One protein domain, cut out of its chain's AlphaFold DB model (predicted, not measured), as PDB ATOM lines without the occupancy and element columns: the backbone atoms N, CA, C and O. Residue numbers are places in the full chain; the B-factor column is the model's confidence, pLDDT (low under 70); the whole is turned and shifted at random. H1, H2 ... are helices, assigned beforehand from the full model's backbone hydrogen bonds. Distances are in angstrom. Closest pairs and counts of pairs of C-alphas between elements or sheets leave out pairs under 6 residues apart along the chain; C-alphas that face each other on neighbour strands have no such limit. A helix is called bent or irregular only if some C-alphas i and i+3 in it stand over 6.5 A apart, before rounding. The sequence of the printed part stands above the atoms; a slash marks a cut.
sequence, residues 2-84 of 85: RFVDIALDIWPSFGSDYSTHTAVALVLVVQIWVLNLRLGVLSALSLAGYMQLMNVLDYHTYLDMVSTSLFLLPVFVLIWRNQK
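This is residues 2 to 84 of the 85 residues of an uncharacterized protein of Vibrio ishigakensis (UniProt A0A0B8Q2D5). Helix H3 and the bent helix H4 spread as a V from the turn at residues 57 to 61, and helix H2 lies between them, in contact with both. The short helix H1 lies off one end of this three-helix slab, reaching no other helix, with a long link leading from it to H2. The printed part has 83 residues with four named helices, H1, H2, H3 and H4 in that order, and no named strand; the class is all helix. The whole is compact, with a radius of gyration of the C-alphas of 13.5 A, and flat, spanning 36 by 30 by 15 A.

H1, residues 2 to 8, touches no helix and is apart from H2, residues 20 to 35. H2 and H3, residues 37 to 56, form a helical hairpin: they touch, run opposite ways at a shallow tilt of 12 degrees, and their closest C-alphas, those of Trp 33 and Gly 40, are 3.6 A apart. H4, residues 62 to 82, was assigned as one helix by its hydrogen bonds but is bent, with C-alphas 71 and 74 6.8 A apart; its arms are H4a, residues 62 to 71, and H4b, residues 74 to 82, at a shallow tilt of 32 degrees, only just short of steep. H3 and H4a form a second helical hairpin; they only just touch, with 3 pairs of C-alphas within 8 A, through residues 51 to 55 of H3 alone. Their closest C-alphas, those of Asn 55 and Tyr 62, are 6.8 A apart, and they run opposite ways at a steep tilt of 37 degrees, only just beyond shallow. H2 touches H4a with residues 22 to 26 alone, the same way at a steep tilt of 49 degrees; the closest C-alphas, of Thr 22 and Met 65, are 5.8 A apart. H2 touches H4b with residues 27 to 34 alone, the same way at a shallow tilt of 33 degrees, only just short of steep; the closest C-alphas, of Val 27 and Phe 76, are 7.1 A apart. The helix packing is part aligned and part crossed, two of these four touching pairs being at a shallow tilt. H3 and H4b are apart. In H1, H2, H3, H4a and H4b every O i to N i+4 pair is within hydrogen-bond range.

H1 begins at C-alpha 2, (-6.208, 51.534, 101.498). H2 measures 23.3 A from first to last C-alpha and H3 28.9 A, ending at C-alpha 56, (2.214, 61.936, 83.655). H4a measures 14.0 A and H4b 12.4 A, ending at C-alpha 82, (17.593, 33.348, 101.706).

The two C-alphas farthest apart, those of Asp 58 and Lys 84, are 39.0 A apart. The printed part has no cut. The link from H1 to H2, 11 residues, is long; those from H2 to H3 and from H3 to H4 are tight. The mean pLDDT of the printed part is 86.7, with residues 2 to 10, 12 to 15 and 83 to 84 under 70.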
ATOM      1  N   ARG A   2      -5.966  50.300 100.709       56.03
ATOM      2  CA  ARG A   2      -6.208  51.534 101.498       56.03
ATOM      3  C   ARG A   2      -6.352  51.328 103.019       56.03
ATOM      4  O   ARG A   2      -5.857  52.122 103.797       56.03
ATOM      5  N   PHE A   3      -6.981  50.229 103.449       56.44
ATOM      6  CA  PHE A   3      -7.109  49.882 104.873       56.44
ATOM      7  C   PHE A   3      -5.781  49.531 105.561       56.44
ATOM      8  O   PHE A   3      -5.611  49.866 106.725       56.44
ATOM      9  N   VAL A   4      -4.852  48.865 104.863       58.78
ATOM     10  CA  VAL A   4      -3.513  48.560 105.405       58.78
ATOM     11  C   VAL A   4      -2.669  49.829 105.433       58.78
ATOM     12  O   VAL A   4      -1.951  50.057 106.396       58.78
ATOM     13  N   ASP A   5      -2.826  50.674 104.416       56.28
ATOM     14  CA  ASP A   5      -2.126  51.953 104.324       56.28
ATOM     15  C   ASP A   5      -2.505  52.910 105.458       56.28
ATOM     16  O   ASP A   5      -1.638  53.475 106.114       56.28
ATOM     17  N   ILE A   6      -3.802  52.996 105.766       59.72
ATOM     18  CA  ILE A   6      -4.322  53.757 106.910       59.72
ATOM     19  C   ILE A   6      -3.919  53.111 108.245       59.72
ATOM     20  O   ILE A   6      -3.656  53.818 109.210       59.72
ATOM     21  N   ALA A   7      -3.870  51.778 108.328       59.94
ATOM     22  CA  ALA A   7      -3.529  51.086 109.572       59.94
ATOM     23  C   ALA A   7      -2.036  51.174 109.930       59.94
ATOM     24  O   ALA A   7      -1.697  51.177 111.111       59.94
ATOM     25  N   LEU A   8      -1.150  51.209 108.928       65.06
ATOM     26  CA  LEU A   8       0.292  51.373 109.127       65.06
ATOM     27  C   LEU A   8       0.710  52.848 109.186       65.06
ATOM     28  O   LEU A   8       1.780  53.136 109.710       65.06
ATOM     29  N   ASP A   9      -0.115  53.755 108.652       67.12
ATOM     30  CA  ASP A   9       0.068  55.215 108.628       67.12
ATOM     31  C   ASP A   9       1.393  55.693 107.997       67.12
ATOM     32  O   ASP A   9       1.770  56.859 108.076       67.12
ATOM     33  N   ILE A  10       2.112  54.799 107.307       67.38
ATOM     34  CA  ILE A  10       3.419  55.099 106.714       67.38
ATOM     35  C   ILE A  10       3.256  56.125 105.591       67.38
ATOM     36  O   ILE A  10       3.870  57.182 105.650       67.38
ATOM     37  N   TRP A  11       2.412  55.852 104.594       70.12
ATOM     38  CA  TRP A  11       2.165  56.761 103.468       70.12
ATOM     39  C   TRP A  11       1.265  57.954 103.830       70.12
ATOM     40  O   TRP A  11       1.634  59.088 103.500       70.12
ATOM     41  N   PRO A  12       0.164  57.774 104.588       66.50
ATOM     42  CA  PRO A  12      -0.675  58.900 104.989       66.50
ATOM     43  C   PRO A  12       0.045  59.943 105.860       66.50
ATOM     44  O   PRO A  12      -0.268  61.128 105.734       66.50
ATOM     45  N   SER A  13       1.067  59.567 106.646       64.00
ATOM     46  CA  SER A  13       1.886  60.528 107.411       64.00
ATOM     47  C   SER A  13       2.651  61.541 106.543       64.00
ATOM     48  O   SER A  13       2.978  62.633 107.012       64.00
ATOM     49  N   PHE A  14       2.883  61.224 105.264       60.88
ATOM     50  CA  PHE A  14       3.479  62.126 104.273       60.88
ATOM     51  C   PHE A  14       2.443  62.740 103.314       60.88
ATOM     52  O   PHE A  14       2.828  63.404 102.353       60.88
ATOM     53  N   GLY A  15       1.140  62.517 103.535       66.81
ATOM     54  CA  GLY A  15       0.085  62.896 102.587       66.81
ATOM     55  C   GLY A  15       0.136  62.109 101.269       66.81
ATOM     56  O   GLY A  15      -0.288  62.618 100.234       66.81
ATOM     57  N   SER A  16       0.697  60.898 101.312       70.50
ATOM     58  CA  SER A  16       0.996  60.012 100.183       70.50
ATOM     59  C   SER A  16       0.105  58.766 100.201       70.50
ATOM     60  O   SER A  16      -0.553  58.493 101.206       70.50
ATOM     61  N   ASP A  17       0.102  57.995  99.111       82.12
ATOM     62  CA  ASP A  17      -0.569  56.688  99.011       82.12
ATOM     63  C   ASP A  17       0.428  55.618  98.535       82.12
ATOM     64  O   ASP A  17       1.326  55.889  97.729       82.12
ATOM     65  N   TYR A  18       0.281  54.386  99.008       84.06
ATOM     66  CA  TYR A  18       1.072  53.251  98.547       84.06
ATOM     67  C   TYR A  18       0.765  52.901  97.086       84.06
ATOM     68  O   TYR A  18      -0.375  52.620  96.700       84.06
ATOM     69  N   SER A  19       1.804  52.805  96.251       90.25
ATOM     70  CA  SER A  19       1.627  52.484  94.832       90.25
ATOM     71  C   SER A  19       1.653  50.978  94.565       90.25
ATOM     72  O   SER A  19       2.706  50.350  94.423       90.25
ATOM     73  N   THR A  20       0.468  50.382  94.412       90.31
ATOM     74  CA  THR A  20       0.328  48.955  94.061       90.31
ATOM     75  C   THR A  20       0.974  48.620  92.714       90.31
ATOM     76  O   THR A  20       1.587  47.560  92.570       90.31
ATOM     77  N   HIS A  21       0.902  49.540  91.752       92.88
ATOM     78  CA  HIS A  21       1.548  49.421  90.449       92.88
ATOM     79  C   HIS A  21       3.073  49.352  90.572       92.88
ATOM     80  O   HIS A  21       3.697  48.446  90.011       92.88
ATOM     81  N   THR A  22       3.673  50.262  91.345       95.06
ATOM     82  CA  THR A  22       5.117  50.238  91.597       95.06
ATOM     83  C   THR A  22       5.533  48.983  92.355       95.06
ATOM     84  O   THR A  22       6.541  48.381  91.996       95.06
ATOM     85  N   ALA A  23       4.754  48.531  93.341       94.19
ATOM     86  CA  ALA A  23       5.056  47.321  94.106       94.19
ATOM     87  C   ALA A  23       5.147  46.061  93.227       94.19
ATOM     88  O   ALA A  23       6.107  45.293  93.332       94.19
ATOM     89  N   VAL A  24       4.173  45.859  92.332       94.94
ATOM     90  CA  VAL A  24       4.162  44.711  91.407       94.94
ATOM     91  C   VAL A  24       5.285  44.825  90.380       94.94
ATOM     92  O   VAL A  24       6.005  43.856  90.148       94.94
ATOM     93  N   ALA A  25       5.483  46.000  89.782       96.81
ATOM     94  CA  ALA A  25       6.563  46.192  88.818       96.81
ATOM     95  C   ALA A  25       7.943  45.953  89.461       96.81
ATOM     96  O   ALA A  25       8.804  45.304  88.865       96.81
ATOM     97  N   LEU A  26       8.136  46.398  90.705       96.62
ATOM     98  CA  LEU A  26       9.380  46.219  91.442       96.62
ATOM     99  C   LEU A  26       9.706  44.746  91.702       96.62
ATOM    100  O   LEU A  26      10.856  44.350  91.509       96.62
ATOM    101  N   VAL A  27       8.730  43.919  92.099       95.38
ATOM    102  CA  VAL A  27       8.998  42.491  92.354       95.38
ATOM    103  C   VAL A  27       9.467  41.776  91.081       95.38
ATOM    104  O   VAL A  27      10.378  40.950  91.134       95.38
ATOM    105  N   LEU A  28       8.914  42.149  89.921       95.44
ATOM    106  CA  LEU A  28       9.327  41.617  88.621       95.44
ATOM    107  C   LEU A  28      10.750  42.056  88.263       95.44
ATOM    108  O   LEU A  28      11.560  41.220  87.865       95.44
ATOM    109  N   VAL A  29      11.079  43.339  88.449       96.25
ATOM    110  CA  VAL A  29      12.437  43.862  88.221       96.25
ATOM    111  C   VAL A  29      13.457  43.143  89.097       96.25
ATOM    112  O   VAL A  29      14.483  42.690  88.591       96.25
ATOM    113  N   VAL A  30      13.174  42.983  90.393       94.50
ATOM    114  CA  VAL A  30      14.068  42.277  91.321       94.50
ATOM    115  C   VAL A  30      14.256  40.821  90.890       94.50
ATOM    116  O   VAL A  30      15.392  40.349  90.815       94.50
ATOM    117  N   GLN A  31      13.178  40.120  90.532       93.56
ATOM    118  CA  GLN A  31      13.258  38.738  90.057       93.56
ATOM    119  C   GLN A  31      14.099  38.612  88.776       93.56
ATOM    120  O   GLN A  31      14.947  37.722  88.684       93.56
ATOM    121  N   ILE A  32      13.904  39.500  87.796       95.00
ATOM    122  CA  ILE A  32      14.691  39.512  86.553       95.00
ATOM    123  C   ILE A  32      16.165  39.783  86.867       95.00
ATOM    124  O   ILE A  32      17.037  39.082  86.352       95.00
ATOM    125  N   TRP A  33      16.449  40.746  87.744       94.19
ATOM    126  CA  TRP A  33      17.809  41.093  88.151       94.19
ATOM    127  C   TRP A  33      18.545  39.917  88.791       94.19
ATOM    128  O   TRP A  33      19.718  39.681  88.496       94.19
ATOM    129  N   VAL A  34      17.858  39.153  89.644       91.38
ATOM    130  CA  VAL A  34      18.428  37.968  90.297       91.38
ATOM    131  C   VAL A  34      18.770  36.864  89.289       91.38
ATOM    132  O   VAL A  34      19.757  36.154  89.501       91.38
ATOM    133  N   LEU A  35      17.982  36.721  88.220       92.25
ATOM    134  CA  LEU A  35      18.190  35.719  87.168       92.25
ATOM    135  C   LEU A  35      19.255  36.141  86.150       92.25
ATOM    136  O   LEU A  35      20.038  35.311  85.693       92.25
ATOM    137  N   ASN A  36      19.283  37.418  85.765       94.62
ATOM    138  CA  ASN A  36      20.207  37.934  84.764       94.62
ATOM    139  C   ASN A  36      20.482  39.425  84.985       94.62
ATOM    140  O   ASN A  36      19.615  40.266  84.765       94.62
ATOM    141  N   LEU A  37      21.728  39.763  85.320       92.12
ATOM    142  CA  LEU A  37      22.129  41.138  85.625       92.12
ATOM    143  C   LEU A  37      21.892  42.117  84.462       92.12
ATOM    144  O   LEU A  37      21.446  43.239  84.688       92.12
ATOM    145  N   ARG A  38      22.165  41.711  83.211       94.00
ATOM    146  CA  ARG A  38      22.006  42.592  82.037       94.00
ATOM    147  C   ARG A  38      20.537  42.924  81.796       94.00
ATOM    148  O   ARG A  38      20.197  44.086  81.590       94.00
ATOM    149  N   LEU A  39      19.670  41.913  81.858       96.25
ATOM    150  CA  LEU A  39      18.222  42.113  81.760       96.25
ATOM    151  C   LEU A  39      17.674  42.846  82.990       96.25
ATOM    152  O   LEU A  39      16.748  43.637  82.854       96.25
ATOM    153  N   GLY A  40      18.289  42.652  84.158       95.56
ATOM    154  CA  GLY A  40      18.011  43.396  85.381       95.56
ATOM    155  C   GLY A  40      18.141  44.899  85.174       95.56
ATOM    156  O   GLY A  40      17.182  45.629  85.417       95.56
ATOM    157  N   VAL A  41      19.279  45.357  84.646       96.12
ATOM    158  CA  VAL A  41      19.508  46.782  84.352       96.12
ATOM    159  C   VAL A  41      18.453  47.330  83.389       96.12
ATOM    160  O   VAL A  41      17.874  48.382  83.654       96.12
ATOM    161  N   LEU A  42      18.141  46.602  82.310       97.62
ATOM    162  CA  LEU A  42      17.092  47.008  81.365       97.62
ATOM    163  C   LEU A  42      15.709  47.076  82.029       97.62
ATOM    164  O   LEU A  42      14.956  48.018  81.796       97.62
ATOM    165  N   SER A  43      15.386  46.113  82.892       97.12
ATOM    166  CA  SER A  43      14.116  46.095  83.618       97.12
ATOM    167  C   SER A  43      14.013  47.242  84.633       97.12
ATOM    168  O   SER A  43      12.960  47.867  84.734       97.12
ATOM    169  N   ALA A  44      15.107  47.619  85.301       96.31
ATOM    170  CA  ALA A  44      15.136  48.780  86.189       96.31
ATOM    171  C   ALA A  44      14.910  50.095  85.423       96.31
ATOM    172  O   ALA A  44      14.154  50.952  85.881       96.31
ATOM    173  N   LEU A  45      15.486  50.233  84.223       97.56
ATOM    174  CA  LEU A  45      15.197  51.368  83.338       97.56
ATOM    175  C   LEU A  45      13.722  51.391  82.910       97.56
ATOM    176  O   LEU A  45      13.109  52.458  82.889       97.56
ATOM    177  N   SER A  46      13.125  50.227  82.626       97.44
ATOM    178  CA  SER A  46      11.691  50.147  82.313       97.44
ATOM    179  C   SER A  46      10.803  50.556  83.490       97.44
ATOM    180  O   SER A  46       9.792  51.219  83.278       97.44
ATOM    181  N   LEU A  47      11.201  50.252  84.732       97.62
ATOM    182  CA  LEU A  47      10.493  50.699  85.932       97.62
ATOM    183  C   LEU A  47      10.554  52.219  86.083       97.62
ATOM    184  O   LEU A  47       9.525  52.830  86.351       97.62
ATOM    185  N   ALA A  48      11.714  52.837  85.847       97.56
ATOM    186  CA  ALA A  48      11.832  54.296  85.851       97.56
ATOM    187  C   ALA A  48      10.913  54.941  84.794       97.56
ATOM    188  O   ALA A  48      10.192  55.891  85.096       97.56
ATOM    189  N   GLY A  49      10.868  54.378  83.580       97.94
ATOM    190  CA  GLY A  49       9.935  54.813  82.535       97.94
ATOM    191  C   GLY A  49       8.463  54.616  82.919       97.94
ATOM    192  O   GLY A  49       7.631  55.479  82.650       97.94
ATOM    193  N   TYR A  50       8.138  53.518  83.601       97.44
ATOM    194  CA  TYR A  50       6.783  53.255  84.078       97.44
ATOM    195  C   TYR A  50       6.361  54.223  85.192       97.44
ATOM    196  O   TYR A  50       5.238  54.718  85.173       97.44
ATOM    197  N   MET A  51       7.269  54.563  86.113       96.94
ATOM    198  CA  MET A  51       7.032  55.589  87.135       96.94
ATOM    199  C   MET A  51       6.789  56.959  86.494       96.94
ATOM    200  O   MET A  51       5.825  57.636  86.841       96.94
ATOM    201  N   GLN A  52       7.602  57.341  85.504       97.75
ATOM    202  CA  GLN A  52       7.382  58.569  84.739       97.75
ATOM    203  C   GLN A  52       5.995  58.580  84.081       97.75
ATOM    204  O   GLN A  52       5.283  59.579  84.160       97.75
ATOM    205  N   LEU A  53       5.594  57.471  83.452       97.69
ATOM    206  CA  LEU A  53       4.287  57.348  82.808       97.69
ATOM    207  C   LEU A  53       3.138  57.484  83.815       97.69
ATOM    208  O   LEU A  53       2.185  58.210  83.554       97.69
ATOM    209  N   MET A  54       3.228  56.819  84.969       96.38
ATOM    210  CA  MET A  54       2.206  56.909  86.017       96.38
ATOM    211  C   MET A  54       2.070  58.318  86.583       96.38
ATOM    212  O   MET A  54       0.955  58.736  86.888       96.38
ATOM    213  N   ASN A  55       3.177  59.055  86.687       95.31
ATOM    214  CA  ASN A  55       3.133  60.448  87.105       95.31
ATOM    215  C   ASN A  55       2.484  61.351  86.047       95.31
ATOM    216  O   ASN A  55       1.652  62.175  86.394       95.31
ATOM    217  N   VAL A  56       2.811  61.165  84.764       97.12
ATOM    218  CA  VAL A  56       2.214  61.936  83.655       97.12
ATOM    219  C   VAL A  56       0.710  61.687  83.518       97.12
ATOM    220  O   VAL A  56      -0.019  62.569  83.080       97.12
ATOM    221  N   LEU A  57       0.249  60.488  83.870       96.06
ATOM    222  CA  LEU A  57      -1.166  60.119  83.852       96.06
ATOM    223  C   LEU A  57      -1.901  60.451  85.163       96.06
ATOM    224  O   LEU A  57      -3.036  60.015  85.329       96.06
ATOM    225  N   ASP A  58      -1.258  61.170  86.090       93.06
ATOM    226  CA  ASP A  58      -1.807  61.546  87.400       93.06
ATOM    227  C   ASP A  58      -2.316  60.354  88.239       93.06
ATOM    228  O   ASP A  58      -3.208  60.496  89.076       93.06
ATOM    229  N   TYR A  59      -1.739  59.158  88.052       89.81
ATOM    230  CA  TYR A  59      -2.070  57.988  88.875       89.81
ATOM    231  C   TYR A  59      -1.400  58.039  90.249       89.81
ATOM    232  O   TYR A  59      -2.032  57.711  91.248       89.81
ATOM    233  N   HIS A  60      -0.117  58.407  90.289       90.62
ATOM    234  CA  HIS A  60       0.679  58.468  91.514       90.62
ATOM    235  C   HIS A  60       1.746  59.562  91.436       90.62
ATOM    236  O   HIS A  60       2.294  59.874  90.372       90.62
ATOM    237  N   THR A  61       2.099  60.113  92.594       91.81
ATOM    238  CA  THR A  61       3.224  61.042  92.721       91.81
ATOM    239  C   THR A  61       4.555  60.288  92.759       91.81
ATOM    240  O   THR A  61       4.621  59.100  93.081       91.81
ATOM    241  N   TYR A  62       5.668  60.972  92.474       92.75
ATOM    242  CA  TYR A  62       6.992  60.369  92.677       92.75
ATOM    243  C   TYR A  62       7.227  59.948  94.124       92.75
ATOM    244  O   TYR A  62       7.899  58.944  94.354       92.75
ATOM    245  N   LEU A  63       6.665  60.682  95.084       90.94
ATOM    246  CA  LEU A  63       6.800  60.364  96.497       90.94
ATOM    247  C   LEU A  63       6.133  59.019  96.808       90.94
ATOM    248  O   LEU A  63       6.796  58.165  97.396       90.94
ATOM    249  N   ASP A  64       4.912  58.784  96.316       88.62
ATOM    250  CA  ASP A  64       4.197  57.501  96.435       88.62
ATOM    251  C   ASP A  64       5.063  56.336  95.932       88.62
ATOM    252  O   ASP A  64       5.306  55.343  96.622       88.62
ATOM    253  N   MET A  65       5.588  56.470  94.714       94.19
ATOM    254  CA  MET A  65       6.281  55.384  94.023       94.19
ATOM    255  C   MET A  65       7.689  55.129  94.588       94.19
ATOM    256  O   MET A  65       8.104  53.975  94.751       94.19
ATOM    257  N   VAL A  66       8.445  56.184  94.906       93.62
ATOM    258  CA  VAL A  66       9.804  56.064  95.465       93.62
ATOM    259  C   VAL A  66       9.751  55.524  96.890       93.62
ATOM    260  O   VAL A  66      10.501  54.601  97.206       93.62
ATOM    261  N   SER A  67       8.846  56.027  97.734       89.88
ATOM    262  CA  SER A  67       8.673  55.521  99.103       89.88
ATOM    263  C   SER A  67       8.228  54.053  99.112       89.88
ATOM    264  O   SER A  67       8.813  53.246  99.835       89.88
ATOM    265  N   THR A  68       7.292  53.673  98.229       91.94
ATOM    266  CA  THR A  68       6.898  52.269  98.006       91.94
ATOM    267  C   THR A  68       8.104  51.402  97.650       91.94
ATOM    268  O   THR A  68       8.304  50.329  98.222       91.94
ATOM    269  N   SER A  69       8.946  51.880  96.732       94.00
ATOM    270  CA  SER A  69      10.118  51.125  96.293       94.00
ATOM    271  C   SER A  69      11.159  50.966  97.394       94.00
ATOM    272  O   SER A  69      11.667  49.866  97.601       94.00
ATOM    273  N   LEU A  70      11.454  52.041  98.127       92.12
ATOM    274  CA  LEU A  70      12.410  52.032  99.234       92.12
ATOM    275  C   LEU A  70      11.971  51.104 100.368       92.12
ATOM    276  O   LEU A  70      12.814  50.434 100.959       92.12
ATOM    277  N   PHE A  71      10.669  51.038 100.644       90.56
ATOM    278  CA  PHE A  71      10.126  50.157 101.670       90.56
ATOM    279  C   PHE A  71      10.218  48.674 101.274       90.56
ATOM    280  O   PHE A  71      10.641  47.839 102.073       90.56
ATOM    281  N   LEU A  72       9.861  48.328 100.032       92.88
ATOM    282  CA  LEU A  72       9.769  46.931  99.590       92.88
ATOM    283  C   LEU A  72      11.092  46.324  99.115       92.88
ATOM    284  O   LEU A  72      11.318  45.127  99.303       92.88
ATOM    285  N   LEU A  73      11.973  47.119  98.504       93.25
ATOM    286  CA  LEU A  73      13.251  46.637  97.978       93.25
ATOM    287  C   LEU A  73      14.073  45.829  99.005       93.25
ATOM    288  O   LEU A  73      14.507  44.730  98.648       93.25
ATOM    289  N   PRO A  74      14.281  46.273 100.265       91.00
ATOM    290  CA  PRO A  74      15.028  45.483 101.245       91.00
ATOM    291  C   PRO A  74      14.327  44.165 101.591       91.00
ATOM    292  O   PRO A  74      15.003  43.147 101.743       91.00
ATOM    293  N   VAL A  75      12.990  44.148 101.655       91.19
ATOM    294  CA  VAL A  75      12.206  42.928 101.911       91.19
ATOM    295  C   VAL A  75      12.437  41.909 100.798       91.19
ATOM    296  O   VAL A  75      12.758  40.753 101.072       91.19
ATOM    297  N   PHE A  76      12.358  42.336  99.535       91.25
ATOM    298  CA  PHE A  76      12.615  41.453  98.397       91.25
ATOM    299  C   PHE A  76      14.075  40.986  98.356       91.25
ATOM    300  O   PHE A  76      14.339  39.800  98.180       91.25
ATOM    301  N   VAL A  77      15.047  41.866  98.601       86.94
ATOM    302  CA  VAL A  77      16.458  41.452  98.658       86.94
ATOM    303  C   VAL A  77      16.690  40.398  99.748       86.94
ATOM    304  O   VAL A  77      17.393  39.419  99.498       86.94
ATOM    305  N   LEU A  78      16.089  40.547 100.933       88.88
ATOM    306  CA  LEU A  78      16.201  39.566 102.020       88.88
ATOM    307  C   LEU A  78      15.582  38.214 101.650       88.88
ATOM    308  O   LEU A  78      16.229  37.182 101.832       88.88
ATOM    309  N   ILE A  79      14.371  38.214 101.085       88.38
ATOM    310  CA  ILE A  79      13.684  36.987 100.655       88.38
ATOM    311  C   ILE A  79      14.544  36.218  99.646       88.38
ATOM    312  O   ILE A  79      14.778  35.022  99.817       88.38
ATOM    313  N   TRP A  80      15.076  36.895  98.626       80.75
ATOM    314  CA  TRP A  80      15.855  36.232  97.576       80.75
ATOM    315  C   TRP A  80      17.274  35.854  97.999       80.75
ATOM    316  O   TRP A  80      17.817  34.878  97.478       80.75
ATOM    317  N   ARG A  81      17.887  36.569  98.953       76.94
ATOM    318  CA  ARG A  81      19.151  36.125  99.564       76.94
ATOM    319  C   ARG A  81      18.983  34.782 100.272       76.94
ATOM    320  O   ARG A  81      19.854  33.932 100.133       76.94
ATOM    321  N   ASN A  82      17.865  34.580 100.964       75.56
ATOM    322  CA  ASN A  82      17.593  33.348 101.706       75.56
ATOM    323  C   ASN A  82      17.233  32.148 100.812       75.56
ATOM    324  O   ASN A  82      17.300  31.021 101.279       75.56
ATOM    325  N   GLN A  83      16.882  32.360  99.539       66.44
ATOM    326  CA  GLN A  83      16.612  31.263  98.594       66.44
ATOM    327  C   GLN A  83      17.861  30.711  97.891       66.44
ATOM    328  O   GLN A  83      17.783  29.674  97.240       66.44
ATOM    329  N   LYS A  84      19.001  31.406  97.981       56.47
ATOM    330  CA  LYS A  84      20.283  30.944  97.420       56.47
ATOM    331  C   LYS A  84      21.144  30.174  98.437       56.47
ATOM    332  O   LYS A  84      22.285  29.858  98.107       56.47
TER     333      LYS A  84